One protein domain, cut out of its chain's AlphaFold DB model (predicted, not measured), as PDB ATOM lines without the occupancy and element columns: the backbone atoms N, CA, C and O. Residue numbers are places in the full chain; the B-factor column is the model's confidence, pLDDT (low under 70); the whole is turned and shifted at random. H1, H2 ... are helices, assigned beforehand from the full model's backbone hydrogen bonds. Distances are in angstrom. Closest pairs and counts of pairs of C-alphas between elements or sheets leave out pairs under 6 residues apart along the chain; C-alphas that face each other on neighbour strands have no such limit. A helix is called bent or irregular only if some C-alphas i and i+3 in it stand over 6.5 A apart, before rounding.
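Overview. This is residues 46 to 116 of the 143 residues of an uncharacterized protein of Vitis vinifera (UniProt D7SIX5). Two long helices, H1 and H4, run opposite ways side by side at a shallow tilt, and at one end a small head with the short helices H2 and H3 makes the turn from one to the other. H4 is the longer, and at the other end its residues 103 to 112, with residues 113 to 116 after them, stick out free as an arm. You have 71 printed residues with four named helices in the order H1, H2, H3, H4 and no named strand, an all-helix class. The whole is extended, with a radius of gyration of the C-alphas of 17.3 A and spans of 54 by 20 by 17 A.

Along the chain. Find C-alpha 47 at (4.560, 55.158, 7.841); from there H1, residues 47 to 64, runs 25.6 A to C-alpha 64 at (-8.236, 33.699, 2.269). Next come H2, residues 69 to 72, and H3, residues 74 to 78. H3 is only just irregular: C-alphas 75 and 78 are 6.8 A apart. H4, residues 84 to 112, then runs 42.6 A to C-alpha 112 at (23.087, 57.845, -3.975).

Arrangement. Look first at Leu 56 and Ile 91, the closest C-alphas of H1 and H4, 6.3 A apart. Here H1 and H4 touch, at a shallow tilt of 30 degrees, opposite ways. H2 and H3 touch only at the corner, where the C-alphas of Ala 70 and Gly 77 are closest at 4.3 A. H1 and H3 are apart, as are H2 and H4. In H1 every O i to N i+4 pair is within hydrogen-bond range, in H4 23 of 25; H3 has 0 of 1, with 1 of 2 O i to N i+3 pairs within range, and H2 is too short for an O i to N i+4 pair.

Size, cuts and confidence. The C-alphas of Phe 75 and Gln 114 are the two farthest apart, at 54.0 A. Without residues 71 to 76 and 103 to 116, which stand free, the body spans 38 by 18 by 9 A. The three links between helices are tight, and the printed part has no cut. The mean pLDDT of the printed part is 85.1; look for values under 70 at residues 111 to 116.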
ATOM      1  N   LYS A  46       7.989  54.345   4.464       77.75
ATOM      2  CA  LYS A  46       7.229  55.451   5.076       77.75
ATOM      3  C   LYS A  46       6.007  54.931   5.845       77.75
ATOM      4  O   LYS A  46       5.323  54.013   5.396       77.75
ATOM      5  N   ASP A  47       5.648  55.597   6.945       78.56
ATOM      6  CA  ASP A  47       4.560  55.158   7.841       78.56
ATOM      7  C   ASP A  47       3.207  54.944   7.134       78.56
ATOM      8  O   ASP A  47       2.463  54.027   7.487       78.56
ATOM      9  N   TYR A  48       2.883  55.745   6.110       79.44
ATOM     10  CA  TYR A  48       1.633  55.576   5.355       79.44
ATOM     11  C   TYR A  48       1.636  54.313   4.481       79.44
ATOM     12  O   TYR A  48       0.647  53.590   4.468       79.44
ATOM     13  N   GLN A  49       2.753  53.986   3.816       81.00
ATOM     14  CA  GLN A  49       2.887  52.752   3.023       81.00
ATOM     15  C   GLN A  49       2.749  51.524   3.925       81.00
ATOM     16  O   GLN A  49       2.101  50.543   3.563       81.00
ATOM     17  N   ARG A  50       3.324  51.597   5.130       82.62
ATOM     18  CA  ARG A  50       3.196  50.559   6.147       82.62
ATOM     19  C   ARG A  50       1.749  50.358   6.595       82.62
ATOM     20  O   ARG A  50       1.289  49.218   6.668       82.62
ATOM     21  N   ALA A  51       1.038  51.443   6.900       85.69
ATOM     22  CA  ALA A  51      -0.360  51.388   7.319       85.69
ATOM     23  C   ALA A  51      -1.267  50.822   6.212       85.69
ATOM     24  O   ALA A  51      -2.082  49.936   6.484       85.69
ATOM     25  N   ASP A  52      -1.072  51.271   4.971       87.88
ATOM     26  CA  ASP A  52      -1.821  50.792   3.809       87.88
ATOM     27  C   ASP A  52      -1.568  49.297   3.569       87.88
ATOM     28  O   ASP A  52      -2.510  48.514   3.431       87.88
ATOM     29  N   LEU A  53      -0.304  48.862   3.609       86.94
ATOM     30  CA  LEU A  53       0.046  47.455   3.425       86.94
ATOM     31  C   LEU A  53      -0.543  46.576   4.533       86.94
ATOM     32  O   LEU A  53      -1.069  45.501   4.252       86.94
ATOM     33  N   LYS A  54      -0.515  47.034   5.789       88.62
ATOM     34  CA  LYS A  54      -1.134  46.322   6.913       88.62
ATOM     35  C   LYS A  54      -2.635  46.126   6.704       88.62
ATOM     36  O   LYS A  54      -3.137  45.027   6.946       88.62
ATOM     37  N   ALA A  55      -3.342  47.158   6.243       91.06
ATOM     38  CA  ALA A  55      -4.770  47.068   5.953       91.06
ATOM     39  C   ALA A  55      -5.057  46.047   4.838       91.06
ATOM     40  O   ALA A  55      -5.937  45.199   4.990       91.06
ATOM     41  N   LEU A  56      -4.263  46.063   3.763       92.94
ATOM     42  CA  LEU A  56      -4.389  45.110   2.656       92.94
ATOM     43  C   LEU A  56      -4.064  43.670   3.073       92.94
ATOM     44  O   LEU A  56      -4.758  42.742   2.660       92.94
ATOM     45  N   VAL A  57      -3.053  43.462   3.922       90.62
ATOM     46  CA  VAL A  57      -2.728  42.136   4.480       90.62
ATOM     47  C   VAL A  57      -3.873  41.627   5.349       90.62
ATOM     48  O   VAL A  57      -4.274  40.471   5.220       90.62
ATOM     49  N   GLN A  58      -4.446  42.479   6.200       91.75
ATOM     50  CA  GLN A  58      -5.597  42.103   7.016       91.75
ATOM     51  C   GLN A  58      -6.802  41.727   6.146       91.75
ATOM     52  O   GLN A  58      -7.449  40.712   6.409       91.75
ATOM     53  N   GLU A  59      -7.090  42.497   5.094       92.31
ATOM     54  CA  GLU A  59      -8.173  42.166   4.168       92.31
ATOM     55  C   GLU A  59      -7.885  40.852   3.423       92.31
ATOM     56  O   GLU A  59      -8.759  39.990   3.338       92.31
ATOM     57  N   THR A  60      -6.643  40.639   2.983       92.81
ATOM     58  CA  THR A  60      -6.201  39.382   2.360       92.81
ATOM     59  C   THR A  60      -6.460  38.186   3.274       92.81
ATOM     60  O   THR A  60      -7.040  37.198   2.833       92.81
ATOM     61  N   LEU A  61      -6.090  38.273   4.556       92.12
ATOM     62  CA  LEU A  61      -6.320  37.200   5.529       92.12
ATOM     63  C   LEU A  61      -7.812  36.897   5.716       92.12
ATOM     64  O   LEU A  61      -8.187  35.732   5.836       92.12
ATOM     65  N   ILE A  62      -8.665  37.926   5.689       92.31
ATOM     66  CA  ILE A  62     -10.122  37.755   5.741       92.31
ATOM     67  C   ILE A  62     -10.626  37.025   4.493       92.31
ATOM     68  O   ILE A  62     -11.443  36.118   4.620       92.31
ATOM     69  N   LEU A  63     -10.154  37.391   3.296       90.88
ATOM     70  CA  LEU A  63     -10.577  36.747   2.048       90.88
ATOM     71  C   LEU A  63     -10.090  35.302   1.947       90.88
ATOM     72  O   LEU A  63     -10.864  34.435   1.558       90.88
ATOM     73  N   VAL A  64      -8.832  35.044   2.301       88.62
ATOM     74  CA  VAL A  64      -8.236  33.699   2.269       88.62
ATOM     75  C   VAL A  64      -8.900  32.782   3.298       88.62
ATOM     76  O   VAL A  64      -9.067  31.594   3.041       88.62
ATOM     77  N   GLY A  65      -9.309  33.324   4.449       88.56
ATOM     78  CA  GLY A  65     -10.055  32.584   5.467       88.56
ATOM     79  C   GLY A  65     -11.563  32.483   5.211       88.56
ATOM     80  O   GLY A  65     -12.257  31.810   5.974       88.56
ATOM     81  N   ALA A  66     -12.095  33.156   4.187       88.81
ATOM     82  CA  ALA A  66     -13.523  33.148   3.903       88.81
ATOM     83  C   ALA A  66     -13.954  31.824   3.261       88.81
ATOM     84  O   ALA A  66     -13.276  31.267   2.402       88.81
ATOM     85  N   PHE A  67     -15.147  31.354   3.628       87.25
ATOM     86  CA  PHE A  67     -15.775  30.238   2.931       87.25
ATOM     87  C   PHE A  67     -16.075  30.634   1.482       87.25
ATOM     88  O   PHE A  67     -16.841  31.572   1.248       87.25
ATOM     89  N   ASN A  68     -15.511  29.900   0.525       83.44
ATOM     90  CA  ASN A  68     -15.702  30.135  -0.899       83.44
ATOM     91  C   ASN A  68     -16.411  28.943  -1.553       83.44
ATOM     92  O   ASN A  68     -15.847  27.861  -1.695       83.44
ATOM     93  N   ILE A  69     -17.652  29.142  -2.000       84.69
ATOM     94  CA  ILE A  69     -18.471  28.091  -2.621       84.69
ATOM     95  C   ILE A  69     -17.825  27.523  -3.890       84.69
ATOM     96  O   ILE A  69     -18.014  26.349  -4.208       84.69
ATOM     97  N   ALA A  70     -17.030  28.336  -4.593       84.81
ATOM     98  CA  ALA A  70     -16.308  27.913  -5.785       84.81
ATOM     99  C   ALA A  70     -15.262  26.826  -5.498       84.81
ATOM    100  O   ALA A  70     -14.956  26.051  -6.402       84.81
ATOM    101  N   ASP A  71     -14.749  26.749  -4.266       85.50
ATOM    102  CA  ASP A  71     -13.743  25.754  -3.875       85.50
ATOM    103  C   ASP A  71     -14.365  24.362  -3.685       85.50
ATOM    104  O   ASP A  71     -13.691  23.347  -3.842       85.50
ATOM    105  N   TYR A  72     -15.670  24.307  -3.412       87.50
ATOM    106  CA  TYR A  72     -16.432  23.064  -3.255       87.50
ATOM    107  C   TYR A  72     -17.209  22.690  -4.518       87.50
ATOM    108  O   TYR A  72     -17.523  21.522  -4.745       87.50
ATOM    109  N   VAL A  73     -17.543  23.689  -5.338       88.19
ATOM    110  CA  VAL A  73     -18.406  23.551  -6.507       88.19
ATOM    111  C   VAL A  73     -17.731  24.217  -7.716       88.19
ATOM    112  O   VAL A  73     -18.041  25.366  -8.048       88.19
ATOM    113  N   PRO A  74     -16.815  23.511  -8.411       80.12
ATOM    114  CA  PRO A  74     -15.932  24.113  -9.417       80.12
ATOM    115  C   PRO A  74     -16.658  24.825 -10.565       80.12
ATOM    116  O   PRO A  74     -16.171  25.833 -11.079       80.12
ATOM    117  N   PHE A  75     -17.854  24.360 -10.943       84.19
ATOM    118  CA  PHE A  75     -18.646  24.973 -12.016       84.19
ATOM    119  C   PHE A  75     -19.159  26.382 -11.671       84.19
ATOM    120  O   PHE A  75     -19.369  27.191 -12.573       84.19
ATOM    121  N   LEU A  76     -19.315  26.713 -10.383       79.75
ATOM    122  CA  LEU A  76     -19.690  28.059  -9.927       79.75
ATOM    123  C   LEU A  76     -18.486  29.003  -9.840       79.75
ATOM    124  O   LEU A  76     -18.655  30.210  -9.662       79.75
ATOM    125  N   GLY A  77     -17.264  28.488 -10.002       78.12
ATOM    126  CA  GLY A  77     -16.046  29.276  -9.871       78.12
ATOM    127  C   GLY A  77     -15.886  30.375 -10.917       78.12
ATOM    128  O   GLY A  77     -15.217  31.369 -10.633       78.12
ATOM    129  N   ALA A  78     -16.497  30.240 -12.094       79.44
ATOM    130  CA  ALA A  78     -16.490  31.287 -13.116       79.44
ATOM    131  C   ALA A  78     -17.431  32.459 -12.783       79.44
ATOM    132  O   ALA A  78     -17.223  33.564 -13.276       79.44
ATOM    133  N   LEU A  79     -18.447  32.231 -11.944       82.25
ATOM    134  CA  LEU A  79     -19.472  33.228 -11.629       82.25
ATOM    135  C   LEU A  79     -19.056  34.188 -10.508       82.25
ATOM    136  O   LEU A  79     -19.642  35.259 -10.401       82.25
ATOM    137  N   ASP A  80     -18.074  33.808  -9.679       85.44
ATOM    138  CA  ASP A  80     -17.614  34.590  -8.518       85.44
ATOM    139  C   ASP A  80     -18.788  35.105  -7.661       85.44
ATOM    140  O   ASP A  80     -18.888  36.290  -7.351       85.44
ATOM    141  N   LEU A  81     -19.714  34.209  -7.292       82.88
ATOM    142  CA  LEU A  81     -20.987  34.562  -6.640       82.88
ATOM    143  C   LEU A  81     -20.819  35.355  -5.333       82.88
ATOM    144  O   LEU A  81     -21.685  36.145  -4.970       82.88
ATOM    145  N   GLN A  82     -19.705  35.151  -4.630       86.44
ATOM    146  CA  GLN A  82     -19.368  35.856  -3.389       86.44
ATOM    147  C   GLN A  82     -18.458  37.074  -3.625       86.44
ATOM    148  O   GLN A  82     -18.111  37.784  -2.682       86.44
ATOM    149  N   GLY A  83     -18.053  37.325  -4.874       88.44
ATOM    150  CA  GLY A  83     -17.172  38.424  -5.258       88.44
ATOM    151  C   GLY A  83     -15.746  38.309  -4.715       88.44
ATOM    152  O   GLY A  83     -15.017  39.305  -4.725       88.44
ATOM    153  N   LEU A  84     -15.355  37.142  -4.188       88.50
ATOM    154  CA  LEU A  84     -14.074  36.936  -3.513       88.50
ATOM    155  C   LEU A  84     -12.913  37.082  -4.494       88.50
ATOM    156  O   LEU A  84     -11.932  37.752  -4.174       88.50
ATOM    157  N   LYS A  85     -13.041  36.552  -5.719       86.62
ATOM    158  CA  LYS A  85     -11.993  36.689  -6.742       86.62
ATOM    159  C   LYS A  85     -11.819  38.144  -7.153       86.62
ATOM    160  O   LYS A  85     -10.692  38.629  -7.241       86.62
ATOM    161  N   ARG A  86     -12.920  38.868  -7.375       91.44
ATOM    162  CA  ARG A  86     -12.870  40.291  -7.729       91.44
ATOM    163  C   ARG A  86     -12.242  41.139  -6.623       91.44
ATOM    164  O   ARG A  86     -11.430  42.008  -6.931       91.44
ATOM    165  N   ARG A  87     -12.584  40.887  -5.356       92.81
ATOM    166  CA  ARG A  87     -11.976  41.592  -4.218       92.81
ATOM    167  C   ARG A  87     -10.489  41.270  -4.085       92.81
ATOM    168  O   ARG A  87      -9.695  42.194  -3.967       92.81
ATOM    169  N   MET A  88     -10.102  40.001  -4.219       91.44
ATOM    170  CA  MET A  88      -8.692  39.594  -4.201       91.44
ATOM    171  C   MET A  88      -7.895  40.280  -5.317       91.44
ATOM    172  O   MET A  88      -6.783  40.747  -5.092       91.44
ATOM    173  N   LYS A  89      -8.485  40.423  -6.511       93.25
ATOM    174  CA  LYS A  89      -7.869  41.157  -7.623       93.25
ATOM    175  C   LYS A  89      -7.686  42.647  -7.316       93.25
ATOM    176  O   LYS A  89      -6.657  43.210  -7.679       93.25
ATOM    177  N   ALA A  90      -8.657  43.283  -6.662       94.69
ATOM    178  CA  ALA A  90      -8.538  44.682  -6.251       94.69
ATOM    179  C   ALA A  90      -7.419  44.871  -5.211       94.69
ATOM    180  O   ALA A  90      -6.607  45.782  -5.355       94.69
ATOM    181  N   ILE A  91      -7.335  43.970  -4.227       94.50
ATOM    182  CA  ILE A  91      -6.256  43.953  -3.231       94.50
ATOM    183  C   ILE A  91      -4.899  43.750  -3.912       94.50
ATOM    184  O   ILE A  91      -3.980  44.511  -3.634       94.50
ATOM    185  N   SER A  92      -4.783  42.792  -4.839       93.12
ATOM    186  CA  SER A  92      -3.550  42.557  -5.604       93.12
ATOM    187  C   SER A  92      -3.075  43.830  -6.299       93.12
ATOM    188  O   SER A  92      -1.926  44.206  -6.133       93.12
ATOM    189  N   GLY A  93      -3.965  44.547  -6.993       96.00
ATOM    190  CA  GLY A  93      -3.594  45.802  -7.654       96.00
ATOM    191  C   GLY A  93      -3.145  46.898  -6.680       96.00
ATOM    192  O   GLY A  93      -2.243  47.670  -6.997       96.00
ATOM    193  N   ALA A  94      -3.743  46.968  -5.487       94.38
ATOM    194  CA  ALA A  94      -3.324  47.911  -4.452       94.38
ATOM    195  C   ALA A  94      -1.958  47.540  -3.846       94.38
ATOM    196  O   ALA A  94      -1.120  48.421  -3.654       94.38
ATOM    197  N   VAL A  95      -1.712  46.248  -3.594       92.06
ATOM    198  CA  VAL A  95      -0.414  45.739  -3.125       92.06
ATOM    199  C   VAL A  95       0.666  45.995  -4.174       92.06
ATOM    200  O   VAL A  95       1.699  46.561  -3.832       92.06
ATOM    201  N   ASP A  96       0.403  45.671  -5.443       93.75
ATOM    202  CA  ASP A  96       1.326  45.913  -6.557       93.75
ATOM    203  C   ASP A  96       1.702  47.400  -6.642       93.75
ATOM    204  O   ASP A  96       2.875  47.741  -6.755       93.75
ATOM    205  N   HIS A  97       0.730  48.306  -6.492       93.75
ATOM    206  CA  HIS A  97       0.989  49.747  -6.511       93.75
ATOM    207  C   HIS A  97       1.864  50.231  -5.342       93.75
ATOM    208  O   HIS A  97       2.675  51.143  -5.514       93.75
ATOM    209  N   ILE A  98       1.697  49.659  -4.147       90.94
ATOM    210  CA  ILE A  98       2.540  49.986  -2.988       90.94
ATOM    211  C   ILE A  98       3.951  49.437  -3.191       90.94
ATOM    212  O   ILE A  98       4.917  50.161  -2.956       90.94
ATOM    213  N   LEU A  99       4.077  48.188  -3.647       91.38
ATOM    214  CA  LEU A  99       5.371  47.560  -3.899       91.38
ATOM    215  C   LEU A  99       6.149  48.291  -4.995       91.38
ATOM    216  O   LEU A  99       7.340  48.512  -4.811       91.38
ATOM    217  N   GLU A 100       5.493  48.737  -6.070       93.00
ATOM    218  CA  GLU A 100       6.139  49.535  -7.122       93.00
ATOM    219  C   GLU A 100       6.753  50.817  -6.544       93.00
ATOM    220  O   GLU A 100       7.919  51.109  -6.790       93.00
ATOM    221  N   LYS A 101       6.014  51.539  -5.684       91.19
ATOM    222  CA  LYS A 101       6.539  52.740  -5.010       91.19
ATOM    223  C   LYS A 101       7.749  52.431  -4.138       91.19
ATOM    224  O   LYS A 101       8.720  53.176  -4.183       91.19
ATOM    225  N   ILE A 102       7.684  51.359  -3.348       89.94
ATOM    226  CA  ILE A 102       8.796  50.942  -2.484       89.94
ATOM    227  C   ILE A 102      10.017  50.607  -3.347       89.94
ATOM    228  O   ILE A 102      11.113  51.082  -3.069       89.94
ATOM    229  N   ILE A 103       9.833  49.829  -4.413       90.75
ATOM    230  CA  ILE A 103      10.907  49.446  -5.332       90.75
ATOM    231  C   ILE A 103      11.533  50.680  -5.992       90.75
ATOM    232  O   ILE A 103      12.757  50.761  -6.079       90.75
ATOM    233  N   ASP A 104      10.729  51.635  -6.456       90.44
ATOM    234  CA  ASP A 104      11.235  52.858  -7.083       90.44
ATOM    235  C   ASP A 104      12.008  53.745  -6.101       90.44
ATOM    236  O   ASP A 104      13.052  54.284  -6.470       90.44
ATOM    237  N   GLU A 105      11.564  53.828  -4.843       88.06
ATOM    238  CA  GLU A 105      12.308  54.495  -3.768       88.06
ATOM    239  C   GLU A 105      13.680  53.830  -3.550       88.06
ATOM    240  O   GLU A 105      14.699  54.517  -3.561       88.06
ATOM    241  N   HIS A 106      13.745  52.494  -3.481       87.88
ATOM    242  CA  HIS A 106      15.019  51.775  -3.313       87.88
ATOM    243  C   HIS A 106      15.941  51.923  -4.538       87.88
ATOM    244  O   HIS A 106      17.154  52.066  -4.392       87.88
ATOM    245  N   LYS A 107      15.395  51.942  -5.765       86.31
ATOM    246  CA  LYS A 107      16.185  52.215  -6.984       86.31
ATOM    247  C   LYS A 107      16.798  53.617  -6.964       86.31
ATOM    248  O   LYS A 107      17.926  53.783  -7.428       86.31
ATOM    249  N   GLN A 108      16.052  54.613  -6.483       83.75
ATOM    250  CA  GLN A 108      16.534  55.988  -6.373       83.75
ATOM    251  C   GLN A 108      17.648  56.085  -5.324       83.75
ATOM    252  O   GLN A 108      18.722  56.606  -5.630       83.75
ATOM    253  N   ASP A 109      17.448  55.497  -4.146       78.00
ATOM    254  CA  ASP A 109      18.424  55.517  -3.053       78.00
ATOM    255  C   ASP A 109      19.724  54.761  -3.403       78.00
ATOM    256  O   ASP A 109      20.823  55.198  -3.047       78.00
ATOM    257  N   ALA A 110      19.637  53.671  -4.177       71.00
ATOM    258  CA  ALA A 110      20.799  52.916  -4.659       71.00
ATOM    259  C   ALA A 110      21.731  53.735  -5.575       71.00
ATOM    260  O   ALA A 110      22.916  53.417  -5.695       71.00
ATOM    261  N   SER A 111      21.219  54.793  -6.217       62.38
ATOM    262  CA  SER A 111      22.043  55.708  -7.017       62.38
ATOM    263  C   SER A 111      22.874  56.673  -6.159       62.38
ATOM    264  O   SER A 111      23.899  57.172  -6.624       62.38
ATOM    265  N   GLU A 112      22.476  56.883  -4.899       60.72
ATOM    266  CA  GLU A 112      23.087  57.845  -3.975       60.72
ATOM    267  C   GLU A 112      23.994  57.180  -2.923       60.72
ATOM    268  O   GLU A 112      24.986  57.779  -2.508       60.72
ATOM    269  N   ASN A 113      23.720  55.931  -2.522       57.31
ATOM    270  CA  ASN A 113      24.504  55.195  -1.523       57.31
ATOM    271  C   ASN A 113      24.999  53.846  -2.061       57.31
ATOM    272  O   ASN A 113      24.286  52.844  -2.065       57.31
ATOM    273  N   GLN A 114      26.274  53.789  -2.454       52.72
ATOM    274  CA  GLN A 114      26.926  52.531  -2.818       52.72
ATOM    275  C   GLN A 114      27.170  51.665  -1.571       52.72
ATOM    276  O   GLN A 114      28.109  51.902  -0.813       52.72
ATOM    277  N   GLY A 115      26.376  50.604  -1.406       52.12
ATOM    278  CA  GLY A 115      26.894  49.373  -0.802       52.12
ATOM    279  C   GLY A 115      26.311  48.918   0.532       52.12
ATOM    280  O   GLY A 115      26.988  48.167   1.228       52.12
ATOM    281  N   ASN A 116      25.083  49.290   0.892       56.91
ATOM    282  CA  ASN A 116      24.455  48.735   2.092       56.91
ATOM    283  C   ASN A 116      23.150  48.007   1.744       56.91
ATOM    284  O   ASN A 116      22.078  48.589   1.827       56.91
TER     285      ASN A 116